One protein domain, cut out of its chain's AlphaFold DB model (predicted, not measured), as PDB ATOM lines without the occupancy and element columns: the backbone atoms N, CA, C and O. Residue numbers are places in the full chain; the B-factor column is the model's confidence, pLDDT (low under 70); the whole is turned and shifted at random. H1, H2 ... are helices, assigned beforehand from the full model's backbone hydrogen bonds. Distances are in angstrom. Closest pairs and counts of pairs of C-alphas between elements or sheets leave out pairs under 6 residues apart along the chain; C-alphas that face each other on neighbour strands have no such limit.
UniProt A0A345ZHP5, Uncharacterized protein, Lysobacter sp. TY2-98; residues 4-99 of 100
ATOM      1  N   TYR A   4     130.627 125.348 155.675       89.81
ATOM      2  CA  TYR A   4     129.370 125.425 156.426       89.81
ATOM      3  C   TYR A   4     129.182 126.817 157.023       89.81
ATOM      4  O   TYR A   4     128.142 127.440 156.823       89.81
ATOM      5  N   THR A   5     130.217 127.338 157.679       91.88
ATOM      6  CA  THR A   5     130.224 128.674 158.283       91.88
ATOM      7  C   THR A   5     130.012 129.776 157.240       91.88
ATOM      8  O   THR A   5     129.325 130.762 157.504       91.88
ATOM      9  N   VAL A   6     130.560 129.622 156.028       94.62
ATOM     10  CA  VAL A   6     130.333 130.585 154.935       94.62
ATOM     11  C   VAL A   6     128.867 130.634 154.520       94.62
ATOM     12  O   VAL A   6     128.314 131.720 154.367       94.62
ATOM     13  N   ILE A   7     128.221 129.482 154.357       92.94
ATOM     14  CA  ILE A   7     126.796 129.457 154.022       92.94
ATOM     15  C   ILE A   7     125.959 129.951 155.207       92.94
ATOM     16  O   ILE A   7     125.077 130.782 155.017       92.94
ATOM     17  N   ALA A   8     126.262 129.511 156.431       91.94
ATOM     18  CA  ALA A   8     125.528 129.878 157.641       91.94
ATOM     19  C   ALA A   8     125.478 131.396 157.868       91.94
ATOM     20  O   ALA A   8     124.397 131.925 158.133       91.94
ATOM     21  N   ARG A   9     126.590 132.115 157.646       95.19
ATOM     22  CA  ARG A   9     126.603 133.577 157.813       95.19
ATOM     23  C   ARG A   9     125.646 134.325 156.892       95.19
ATOM     24  O   ARG A   9     125.301 135.465 157.158       95.19
ATOM     25  N   ASN A  10     125.238 133.697 155.792       95.62
ATOM     26  CA  ASN A  10     124.331 134.274 154.813       95.62
ATOM     27  C   ASN A  10     122.858 133.973 155.123       95.62
ATOM     28  O   ASN A  10     122.006 134.225 154.279       95.62
ATOM     29  N   HIS A  11     122.521 133.434 156.296       92.19
ATOM     30  CA  HIS A  11     121.137 133.145 156.672       92.19
ATOM     31  C   HIS A  11     120.721 133.903 157.933       92.19
ATOM     32  O   HIS A  11     121.230 133.574 158.995       92.19
ATOM     33  N   PRO A  12     119.731 134.819 157.862       87.44
ATOM     34  CA  PRO A  12     119.295 135.637 159.006       87.44
ATOM     35  C   PRO A  12     118.852 134.866 160.246       87.44
ATOM     36  O   PRO A  12     118.862 135.399 161.346       87.44
ATOM     37  N   TRP A  13     118.409 133.621 160.066       84.06
ATOM     38  CA  TRP A  13     117.960 132.762 161.162       84.06
ATOM     39  C   TRP A  13     119.061 131.827 161.681       84.06
ATOM     40  O   TRP A  13     118.787 130.966 162.512       84.06
ATOM     41  N   SER A  14     120.289 131.958 161.173       84.38
ATOM     42  CA  SER A  14     121.468 131.275 161.704       84.38
ATOM     43  C   SER A  14     122.061 132.108 162.839       84.38
ATOM     44  O   SER A  14     122.113 133.331 162.734       84.38
ATOM     45  N   GLY A  15     122.562 131.463 163.897       87.38
ATOM     46  CA  GLY A  15     123.298 132.165 164.960       87.38
ATOM     47  C   GLY A  15     124.610 132.794 164.473       87.38
ATOM     48  O   GLY A  15     125.199 133.619 165.157       87.38
ATOM     49  N   GLU A  16     125.051 132.404 163.280       91.62
ATOM     50  CA  GLU A  16     126.257 132.848 162.597       91.62
ATOM     51  C   GLU A  16     125.997 133.976 161.592       91.62
ATOM     52  O   GLU A  16     126.933 134.351 160.888       91.62
ATOM     53  N   PHE A  17     124.752 134.471 161.468       93.31
ATOM     54  CA  PHE A  17     124.424 135.540 160.525       93.31
ATOM     55  C   PHE A  17     125.353 136.741 160.713       93.31
ATOM     56  O   PHE A  17     125.590 137.192 161.832       93.31
ATOM     57  N   ASP A  18     125.863 137.249 159.599       94.75
ATOM     58  CA  ASP A  18     126.815 138.348 159.564       94.75
ATOM     59  C   ASP A  18     126.233 139.452 158.682       94.75
ATOM     60  O   ASP A  18     125.941 139.229 157.507       94.75
ATOM     61  N   GLU A  19     126.067 140.650 159.241       95.00
ATOM     62  CA  GLU A  19     125.553 141.820 158.517       95.00
ATOM     63  C   GLU A  19     126.501 142.281 157.397       95.00
ATOM     64  O   GLU A  19     126.115 143.060 156.533       95.00
ATOM     65  N   THR A  20     127.728 141.758 157.367       95.19
ATOM     66  CA  THR A  20     128.700 141.983 156.289       95.19
ATOM     67  C   THR A  20     128.738 140.847 155.261       95.19
ATOM     68  O   THR A  20     129.584 140.846 154.367       95.19
ATOM     69  N   SER A  21     127.839 139.859 155.359       96.12
ATOM     70  CA  SER A  21     127.789 138.741 154.415       96.12
ATOM     71  C   SER A  21     127.341 139.159 153.017       96.12
ATOM     72  O   SER A  21     126.630 140.146 152.843       96.12
ATOM     73  N   PHE A  22     127.636 138.319 152.016       96.44
ATOM     74  CA  PHE A  22     127.135 138.505 150.648       96.44
ATOM     75  C   PHE A  22     125.626 138.785 150.606       96.44
ATOM     76  O   PHE A  22     125.196 139.761 150.001       96.44
ATOM     77  N   ARG A  23     124.819 137.952 151.278       95.06
ATOM     78  CA  ARG A  23     123.367 138.139 151.352       95.06
ATOM     79  C   ARG A  23     122.999 139.469 151.993       95.06
ATOM     80  O   ARG A  23     122.081 140.089 151.483       95.06
ATOM     81  N   ALA A  24     123.635 139.863 153.093       95.12
ATOM     82  CA  ALA A  24     123.313 141.112 153.775       95.12
ATOM     83  C   ALA A  24     123.634 142.323 152.884       95.12
ATOM     84  O   ALA A  24     122.740 143.121 152.614       95.12
ATOM     85  N   CYS A  25     124.840 142.375 152.304       95.81
ATOM     86  CA  CYS A  25     125.219 143.421 151.353       95.81
ATOM     87  C   CYS A  25     124.275 143.471 150.147       95.81
ATOM     88  O   CYS A  25     123.898 144.549 149.689       95.81
ATOM     89  N   LEU A  26     123.890 142.303 149.625       95.56
ATOM     90  CA  LEU A  26     122.987 142.237 148.491       95.56
ATOM     91  C   LEU A  26     121.582 142.694 148.903       95.56
ATOM     92  O   LEU A  26     121.096 143.651 148.336       95.56
ATOM     93  N   TYR A  27     120.942 142.080 149.898       93.56
ATOM     94  CA  TYR A  27     119.551 142.386 150.261       93.56
ATOM     95  C   TYR A  27     119.343 143.791 150.829       93.56
ATOM     96  O   TYR A  27     118.378 144.448 150.453       93.56
ATOM     97  N   GLU A  28     120.198 144.223 151.755       91.44
ATOM     98  CA  GLU A  28     119.957 145.435 152.544       91.44
ATOM     99  C   GLU A  28     120.532 146.673 151.844       91.44
ATOM    100  O   GLU A  28     119.862 147.696 151.714       91.44
ATOM    101  N   ASP A  29     121.752 146.562 151.310       94.12
ATOM    102  CA  ASP A  29     122.457 147.699 150.703       94.12
ATOM    103  C   ASP A  29     122.323 147.762 149.178       94.12
ATOM    104  O   ASP A  29     122.810 148.718 148.546       94.12
ATOM    105  N   ALA A  30     121.694 146.746 148.575       95.44
ATOM    106  CA  ALA A  30     121.660 146.516 147.135       95.44
ATOM    107  C   ALA A  30     123.068 146.556 146.524       95.44
ATOM    108  O   ALA A  30     123.276 147.172 145.487       95.44
ATOM    109  N   THR A  31     124.066 145.969 147.188       95.56
ATOM    110  CA  THR A  31     125.474 146.061 146.780       95.56
ATOM    111  C   THR A  31     126.054 144.689 146.477       95.56
ATOM    112  O   THR A  31     126.019 143.779 147.305       95.56
ATOM    113  N   TRP A  32     126.657 144.551 145.296       94.88
ATOM    114  CA  TRP A  32     127.396 143.347 144.943       94.88
ATOM    115  C   TRP A  32     128.806 143.373 145.543       94.88
ATOM    116  O   TRP A  32     129.718 144.014 145.019       94.88
ATOM    117  N   SER A  33     129.003 142.654 146.650       94.94
ATOM    118  CA  SER A  33     130.342 142.406 147.192       94.94
ATOM    119  C   SER A  33     130.969 141.200 146.497       94.94
ATOM    120  O   SER A  33     130.634 140.051 146.793       94.94
ATOM    121  N   GLN A  34     131.884 141.462 145.563       93.19
ATOM    122  CA  GLN A  34     132.539 140.414 144.778       93.19
ATOM    123  C   GLN A  34     133.335 139.436 145.663       93.19
ATOM    124  O   GLN A  34     133.278 138.225 145.449       93.19
ATOM    125  N   ASP A  35     134.025 139.944 146.686       94.50
ATOM    126  CA  ASP A  35     134.801 139.119 147.619       94.50
ATOM    127  C   ASP A  35     133.902 138.193 148.446       94.50
ATOM    128  O   ASP A  35     134.228 137.019 148.648       94.50
ATOM    129  N   GLU A  36     132.749 138.688 148.904       95.81
ATOM    130  CA  GLU A  36     131.777 137.868 149.631       95.81
ATOM    131  C   GLU A  36     131.077 136.857 148.716       95.81
ATOM    132  O   GLU A  36     130.860 135.710 149.118       95.81
ATOM    133  N   TYR A  37     130.789 137.234 147.468       94.56
ATOM    134  CA  TYR A  37     130.271 136.311 146.461       94.56
ATOM    135  C   TYR A  37     131.238 135.146 146.210       94.56
ATOM    136  O   TYR A  37     130.827 133.986 146.259       94.56
ATOM    137  N   TRP A  38     132.533 135.419 146.007       94.44
ATOM    138  CA  TRP A  38     133.523 134.362 145.772       94.44
ATOM    139  C   TRP A  38     133.656 133.405 146.952       94.44
ATOM    140  O   TRP A  38     133.838 132.205 146.745       94.44
ATOM    141  N   LYS A  39     133.524 133.895 148.191       95.88
ATOM    142  CA  LYS A  39     133.483 133.031 149.380       95.88
ATOM    143  C   LYS A  39     132.302 132.067 149.308       95.88
ATOM    144  O   LYS A  39     132.486 130.868 149.519       95.88
ATOM    145  N   VAL A  40     131.110 132.585 149.002       94.62
ATOM    146  CA  VAL A  40     129.883 131.790 148.857       94.62
ATOM    147  C   VAL A  40     130.057 130.742 147.763       94.62
ATOM    148  O   VAL A  40     129.875 129.556 148.028       94.62
ATOM    149  N   GLU A  41     130.479 131.149 146.571       92.44
ATOM    150  CA  GLU A  41     130.689 130.245 145.442       92.44
ATOM    151  C   GLU A  41     131.715 129.145 145.750       92.44
ATOM    152  O   GLU A  41     131.451 127.962 145.522       92.44
ATOM    153  N   TRP A  42     132.858 129.506 146.340       92.75
ATOM    154  CA  TRP A  42     133.853 128.540 146.800       92.75
ATOM    155  C   TRP A  42     133.241 127.522 147.769       92.75
ATOM    156  O   TRP A  42     133.442 126.316 147.600       92.75
ATOM    157  N   ALA A  43     132.462 127.984 148.755       92.19
ATOM    158  CA  ALA A  43     131.827 127.110 149.734       92.19
ATOM    159  C   ALA A  43     130.874 126.115 149.061       92.19
ATOM    160  O   ALA A  43     130.868 124.939 149.407       92.19
ATOM    161  N   LEU A  44     130.124 126.545 148.051       88.62
ATOM    162  CA  LEU A  44     129.193 125.682 147.324       88.62
ATOM    163  C   LEU A  44     129.915 124.550 146.596       88.62
ATOM    164  O   LEU A  44     129.501 123.396 146.717       88.62
ATOM    165  N   PHE A  45     131.039 124.839 145.934       87.69
ATOM    166  CA  PHE A  45     131.865 123.798 145.319       87.69
ATOM    167  C   PHE A  45     132.398 122.789 146.344       87.69
ATOM    168  O   PHE A  45     132.372 121.585 146.083       87.69
ATOM    169  N   GLN A  46     132.824 123.247 147.529       87.44
ATOM    170  CA  GLN A  46     133.261 122.338 148.598       87.44
ATOM    171  C   GLN A  46     132.124 121.424 149.079       87.44
ATOM    172  O   GLN A  46     132.343 120.245 149.349       87.44
ATOM    173  N   LEU A  47     130.900 121.951 149.166       83.56
ATOM    174  CA  LEU A  47     129.743 121.217 149.679       83.56
ATOM    175  C   LEU A  47     129.153 120.221 148.675       83.56
ATOM    176  O   LEU A  47     128.610 119.198 149.094       83.56
ATOM    177  N   VAL A  48     129.281 120.479 147.371       78.38
ATOM    178  CA  VAL A  48     128.888 119.531 146.312       78.38
ATOM    179  C   VAL A  48     129.790 118.293 146.310       78.38
ATOM    180  O   VAL A  48     129.306 117.184 146.091       78.38
ATOM    181  N   GLY A  49     131.084 118.458 146.602       70.81
ATOM    182  CA  GLY A  49     132.035 117.344 146.699       70.81
ATOM    183  C   GLY A  49     131.917 116.513 147.984       70.81
ATOM    184  O   GLY A  49     132.501 115.433 148.072       70.81
ATOM    185  N   ALA A  50     131.172 116.990 148.986       73.31
ATOM    186  CA  ALA A  50     131.051 116.329 150.278       73.31
ATOM    187  C   ALA A  50     129.960 115.243 150.258       73.31
ATOM    188  O   ALA A  50     128.757 115.528 150.262       73.31
ATOM    189  N   VAL A  51     130.378 113.974 150.283       62.38
ATOM    190  CA  VAL A  51     129.471 112.834 150.485       62.38
ATOM    191  C   VAL A  51     128.792 112.975 151.851       62.38
ATOM    192  O   VAL A  51     129.465 113.098 152.870       62.38
ATOM    193  N   GLY A  52     127.456 112.953 151.877       69.62
ATOM    194  CA  GLY A  52     126.680 113.038 153.120       69.62
ATOM    195  C   GLY A  52     126.380 114.456 153.612       69.62
ATOM    196  O   GLY A  52     126.135 114.624 154.804       69.62
ATOM    197  N   SER A  53     126.377 115.468 152.733       67.94
ATOM    198  CA  SER A  53     126.054 116.846 153.133       67.94
ATOM    199  C   SER A  53     124.719 116.945 153.886       67.94
ATOM    200  O   SER A  53     123.736 116.266 153.565       67.94
ATOM    201  N   ASP A  54     124.697 117.792 154.910       81.44
ATOM    202  CA  ASP A  54     123.530 118.049 155.750       81.44
ATOM    203  C   ASP A  54     122.349 118.577 154.896       81.44
ATOM    204  O   ASP A  54     122.519 119.541 154.137       81.44
ATOM    205  N   PRO A  55     121.146 117.966 154.967       83.81
ATOM    206  CA  PRO A  55     119.950 118.485 154.307       83.81
ATOM    207  C   PRO A  55     119.663 119.965 154.594       83.81
ATOM    208  O   PRO A  55     119.249 120.682 153.679       83.81
ATOM    209  N   GLU A  56     119.898 120.426 155.822       83.94
ATOM    210  CA  GLU A  56     119.672 121.821 156.211       83.94
ATOM    211  C   GLU A  56     120.648 122.754 155.490       83.94
ATOM    212  O   GLU A  56     120.260 123.787 154.944       83.94
ATOM    213  N   LEU A  57     121.911 122.349 155.375       81.19
ATOM    214  CA  LEU A  57     122.907 123.093 154.617       81.19
ATOM    215  C   LEU A  57     122.547 123.193 153.129       81.19
ATOM    216  O   LEU A  57     122.645 124.272 152.544       81.19
ATOM    217  N   ARG A  58     122.089 122.097 152.508       83.56
ATOM    218  CA  ARG A  58     121.610 122.135 151.114       83.56
ATOM    219  C   ARG A  58     120.430 123.086 150.962       83.56
ATOM    220  O   ARG A  58     120.361 123.840 149.993       83.56
ATOM    221  N   ARG A  59     119.509 123.078 151.930       86.56
ATOM    222  CA  ARG A  59     118.347 123.971 151.944       86.56
ATOM    223  C   ARG A  59     118.761 125.438 152.043       86.56
ATOM    224  O   ARG A  59     118.195 126.273 151.337       86.56
ATOM    225  N   ARG A  60     119.746 125.730 152.888       89.06
ATOM    226  CA  ARG A  60     120.366 127.047 153.059       89.06
ATOM    227  C   ARG A  60     121.020 127.534 151.766       89.06
ATOM    228  O   ARG A  60     120.573 128.532 151.201       89.06
ATOM    229  N   ALA A  61     121.954 126.757 151.221       88.62
ATOM    230  CA  ALA A  61     122.607 127.035 149.943       88.62
ATOM    231  C   ALA A  61     121.596 127.314 148.816       88.62
ATOM    232  O   ALA A  61     121.685 128.334 148.136       88.62
ATOM    233  N   PHE A  62     120.578 126.458 148.679       88.56
ATOM    234  CA  PHE A  62     119.511 126.649 147.698       88.56
ATOM    235  C   PHE A  62     118.777 127.982 147.891       88.56
ATOM    236  O   PHE A  62     118.599 128.726 146.932       88.56
ATOM    237  N   ARG A  63     118.381 128.327 149.125       91.19
ATOM    238  CA  ARG A  63     117.695 129.599 149.403       91.19
ATOM    239  C   ARG A  63     118.554 130.813 149.076       91.19
ATOM    240  O   ARG A  63     118.024 131.774 148.528       91.19
ATOM    241  N   LEU A  64     119.842 130.776 149.413       92.31
ATOM    242  CA  LEU A  64     120.771 131.862 149.104       92.31
ATOM    243  C   LEU A  64     120.855 132.094 147.593       92.31
ATOM    244  O   LEU A  64     120.707 133.224 147.128       92.31
ATOM    245  N   PHE A  65     121.001 131.019 146.824       91.00
ATOM    246  CA  PHE A  65     121.041 131.092 145.370       91.00
ATOM    247  C   PHE A  65     119.728 131.557 144.750       91.00
ATOM    248  O   PHE A  65     119.743 132.479 143.942       91.00
ATOM    249  N   SER A  66     118.589 130.981 145.148       91.25
ATOM    250  CA  SER A  66     117.283 131.397 144.618       91.25
ATOM    251  C   SER A  66     117.014 132.877 144.883       91.25
ATOM    252  O   SER A  66     116.504 133.585 144.018       91.25
ATOM    253  N   ALA A  67     117.385 133.355 146.073       91.81
ATOM    254  CA  ALA A  67     117.251 134.753 146.442       91.81
ATOM    255  C   ALA A  67     118.171 135.654 145.600       91.81
ATOM    256  O   ALA A  67     117.718 136.677 145.100       91.81
ATOM    257  N   THR A  68     119.423 135.243 145.386       93.75
ATOM    258  CA  THR A  68     120.387 135.970 144.541       93.75
ATOM    259  C   THR A  68     119.904 136.055 143.094       93.75
ATOM    260  O   THR A  68     119.871 137.137 142.517       93.75
ATOM    261  N   PHE A  69     119.451 134.934 142.526       92.56
ATOM    262  CA  PHE A  69     118.908 134.882 141.170       92.56
ATOM    263  C   PHE A  69     117.675 135.781 141.008       92.56
ATOM    264  O   PHE A  69     117.558 136.498 140.019       92.56
ATOM    265  N   SER A  70     116.785 135.796 142.006       93.00
ATOM    266  CA  SER A  70     115.597 136.660 141.993       93.00
ATOM    267  C   SER A  70     115.966 138.146 141.995       93.00
ATOM    268  O   SER A  70     115.367 138.921 141.260       93.00
ATOM    269  N   LEU A  71     116.977 138.544 142.773       94.25
ATOM    270  CA  LEU A  71     117.441 139.934 142.822       94.25
ATOM    271  C   LEU A  71     118.182 140.365 141.552       94.25
ATOM    272  O   LEU A  71     118.066 141.515 141.137       94.25
ATOM    273  N   LEU A  72     118.906 139.451 140.903       92.94
ATOM    274  CA  LEU A  72     119.480 139.703 139.579       92.94
ATOM    275  C   LEU A  72     118.388 139.885 138.521       92.94
ATOM    276  O   LEU A  72     118.499 140.769 137.677       92.94
ATOM    277  N   ALA A  73     117.329 139.073 138.575       91.62
ATOM    278  CA  ALA A  73     116.180 139.226 137.690       91.62
ATOM    279  C   ALA A  73     115.464 140.565 137.920       91.62
ATOM    280  O   ALA A  73     115.161 141.242 136.945       91.62
ATOM    281  N   ALA A  74     115.275 140.969 139.182       93.69
ATOM    282  CA  ALA A  74     114.725 142.276 139.536       93.69
ATOM    283  C   ALA A  74     115.582 143.417 138.964       93.69
ATOM    284  O   ALA A  74     115.071 144.281 138.271       93.69
ATOM    285  N   HIS A  75     116.905 143.363 139.133       93.69
ATOM    286  CA  HIS A  75     117.804 144.374 138.570       93.69
ATOM    287  C   HIS A  75     117.763 144.475 137.035       93.69
ATOM    288  O   HIS A  75     118.038 145.537 136.478       93.69
ATOM    289  N   LEU A  76     117.430 143.381 136.348       90.25
ATOM    290  CA  LEU A  76     117.284 143.337 134.893       90.25
ATOM    291  C   LEU A  76     115.882 143.739 134.405       90.25
ATOM    292  O   LEU A  76     115.714 143.954 133.202       90.25
ATOM    293  N   ASP A  77     114.880 143.814 135.284       92.88
ATOM    294  CA  ASP A  77     113.521 144.209 134.921       92.88
ATOM    295  C   ASP A  77     113.404 145.742 134.929       92.88
ATOM    296  O   ASP A  77     113.519 146.361 135.986       92.88
ATOM    297  N   PRO A  78     113.122 146.390 133.783       91.00
ATOM    298  CA  PRO A  78     112.955 147.842 133.728       91.00
ATOM    299  C   PRO A  78     111.757 148.367 134.541       91.00
ATOM    300  O   PRO A  78     111.625 149.580 134.692       91.00
ATOM    301  N   ASN A  79     110.869 147.490 135.026       95.12
ATOM    302  CA  ASN A  79     109.730 147.850 135.872       95.12
ATOM    303  C   ASN A  79     109.984 147.621 137.368       95.12
ATOM    304  O   ASN A  79     109.127 147.983 138.178       95.12
ATOM    305  N   ASP A  80     111.116 147.025 137.746       94.69
ATOM    306  CA  ASP A  80     111.503 146.872 139.144       94.69
ATOM    307  C   ASP A  80     112.379 148.060 139.580       94.69
ATOM    308  O   ASP A  80     113.120 148.656 138.799       94.69
ATOM    309  N   VAL A  81     112.267 148.445 140.849       92.94
ATOM    310  CA  VAL A  81     113.026 149.564 141.430       92.94
ATOM    311  C   VAL A  81     114.361 149.111 142.020       92.94
ATOM    312  O   VAL A  81     115.196 149.940 142.394       92.94
ATOM    313  N   TYR A  82     114.574 147.802 142.137       93.94
ATOM    314  CA  TYR A  82     115.754 147.232 142.755       93.94
ATOM    315  C   TYR A  82     116.974 147.331 141.832       93.94
ATOM    316  O   TYR A  82     117.034 146.714 140.775       93.94
ATOM    317  N   THR A  83     117.988 148.098 142.243       93.69
ATOM    318  CA  THR A  83     119.214 148.302 141.457       93.69
ATOM    319  C   THR A  83     120.446 147.869 142.237       93.69
ATOM    320  O   THR A  83     120.775 148.475 143.256       93.69
ATOM    321  N   ILE A  84     121.155 146.857 141.733       94.75
ATOM    322  CA  ILE A  84     122.414 146.390 142.314       94.75
ATOM    323  C   ILE A  84     123.528 147.389 141.981       94.75
ATOM    324  O   ILE A  84     123.808 147.684 140.822       94.75
ATOM    325  N   LYS A  85     124.177 147.910 143.018       93.50
ATOM    326  CA  LYS A  85     125.335 148.804 142.962       93.50
ATOM    327  C   LYS A  85     126.628 147.999 142.839       93.50
ATOM    328  O   LYS A  85     126.697 146.841 143.258       93.50
ATOM    329  N   ASN A  86     127.680 148.663 142.358       88.12
ATOM    330  CA  ASN A  86     129.031 148.109 142.190       88.12
ATOM    331  C   ASN A  86     129.104 146.914 141.226       88.12
ATOM    332  O   ASN A  86     129.983 146.059 141.346       88.12
ATOM    333  N   MET A  87     128.193 146.871 140.256       87.31
ATOM    334  CA  MET A  87     128.152 145.836 139.238       87.31
ATOM    335  C   MET A  87     128.100 146.488 137.860       87.31
ATOM    336  O   MET A  87     127.126 147.148 137.512       87.31
ATOM    337  N   GLU A  88     129.176 146.326 137.095       87.44
ATOM    338  CA  GLU A  88     129.188 146.711 135.683       87.44
ATOM    339  C   GLU A  88     128.273 145.764 134.882       87.44
ATOM    340  O   GLU A  88     128.147 144.591 135.264       87.44
ATOM    341  N   PRO A  89     127.668 146.218 133.769       85.44
ATOM    342  CA  PRO A  89     126.764 145.396 132.964       85.44
ATOM    343  C   PRO A  89     127.363 144.045 132.557       85.44
ATOM    344  O   PRO A  89     126.685 143.024 132.621       85.44
ATOM    345  N   GLU A  90     128.645 143.998 132.195       87.31
ATOM    346  CA  GLU A  90     129.327 142.759 131.808       87.31
ATOM    347  C   GLU A  90     129.382 141.762 132.972       87.31
ATOM    348  O   GLU A  90     129.077 140.582 132.802       87.31
ATOM    349  N   LYS A  91     129.682 142.248 134.185       87.38
ATOM    350  CA  LYS A  91     129.727 141.416 135.397       87.38
ATOM    351  C   LYS A  91     128.351 140.884 135.772       87.38
ATOM    352  O   LYS A  91     128.250 139.778 136.295       87.38
ATOM    353  N   LEU A  92     127.298 141.659 135.512       87.12
ATOM    354  CA  LEU A  92     125.917 141.233 135.717       87.12
ATOM    355  C   LEU A  92     125.567 140.031 134.836       87.12
ATOM    356  O   LEU A  92     125.019 139.043 135.333       87.12
ATOM    357  N   TYR A  93     125.920 140.095 133.551       86.06
ATOM    358  CA  TYR A  93     125.743 138.967 132.640       86.06
ATOM    359  C   TYR A  93     126.568 137.758 133.083       86.06
ATOM    360  O   TYR A  93     126.018 136.665 133.182       86.06
ATOM    361  N   GLU A  94     127.843 137.941 133.437       89.50
ATOM    362  CA  GLU A  94     128.684 136.851 133.949       89.50
ATOM    363  C   GLU A  94     128.088 136.195 135.201       89.50
ATOM    364  O   GLU A  94     127.991 134.972 135.273       89.50
ATOM    365  N   ALA A  95     127.649 136.983 136.185       88.75
ATOM    366  CA  ALA A  95     127.045 136.458 137.406       88.75
ATOM    367  C   ALA A  95     125.765 135.665 137.123       88.75
ATOM    368  O   ALA A  95     125.535 134.632 137.752       88.75
ATOM    369  N   LYS A  96     124.948 136.117 136.167       85.94
ATOM    370  CA  LYS A  96     123.754 135.393 135.724       85.94
ATOM    371  C   LYS A  96     124.115 134.051 135.085       85.94
ATOM    372  O   LYS A  96     123.535 133.047 135.483       85.94
ATOM    373  N   GLU A  97     125.075 134.021 134.162       88.19
ATOM    374  CA  GLU A  97     125.521 132.780 133.504       88.19
ATOM    375  C   GLU A  97     126.114 131.779 134.504       88.19
ATOM    376  O   GLU A  97     125.913 130.579 134.376       88.19
ATOM    377  N   ARG A  98     126.800 132.254 135.551       87.50
ATOM    378  CA  ARG A  98     127.333 131.389 136.622       87.50
ATOM    379  C   ARG A  98     126.252 130.763 137.508       87.50
ATOM    380  O   ARG A  98     126.543 129.806 138.224       87.50
ATOM    381  N   LEU A  99     125.053 131.339 137.528       83.38
ATOM    382  CA  LEU A  99     123.933 130.915 138.374       83.38
ATOM    383  C   LEU A  99     122.892 130.059 137.634       83.38
ATOM    384  O   LEU A  99     121.992 129.539 138.299       83.38
TER     385      LEU A  99
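Overview. This is residues 4 to 99 of the 100 residues of an uncharacterized protein of Lysobacter sp. TY2-98 (UniProt A0A345ZHP5). The long helix H4 makes one wall of an elongated body; four shorter helices sit over one side of it, H5 folding back as a hairpin. The printed part has 96 residues with five named helices, H1 to H5 in order, and no named strand: all helix. It is compact, radius of gyration of the C-alphas 13.4 A, spanning 42 by 26 by 22 A.

Along the chain. H1 is residues 4 to 8, from C-alpha 4 at (129.370, 125.425, 156.426). H2 is 22 to 27, H3 34 to 48 with 21.3 A, H4 55 to 76 with 31.6 A, and H5 89 to 99 with 15.7 A, to C-alpha 99 at (123.933, 130.915, 138.374).

Arrangement. H4, the hub, touches H1 with residues 57 to 61 alone, closest C-alphas Ile 7 and Ala 61, 6.3 A. H4 and H5 touch at a shallow tilt of 30 degrees, opposite ways, closest C-alphas Phe 69 and Leu 99, 7.0 A. H2 and H4 only just touch, with 3 pairs of C-alphas within 8 A. H3 and H5 are apart. In H1 to H5 every O i to N i+4 pair is within hydrogen-bond range.

Size, cuts and confidence. The printed part has no cut. Links H1 to H2 and H4 to H5 are long. Residues 51 to 53 have pLDDT under 70.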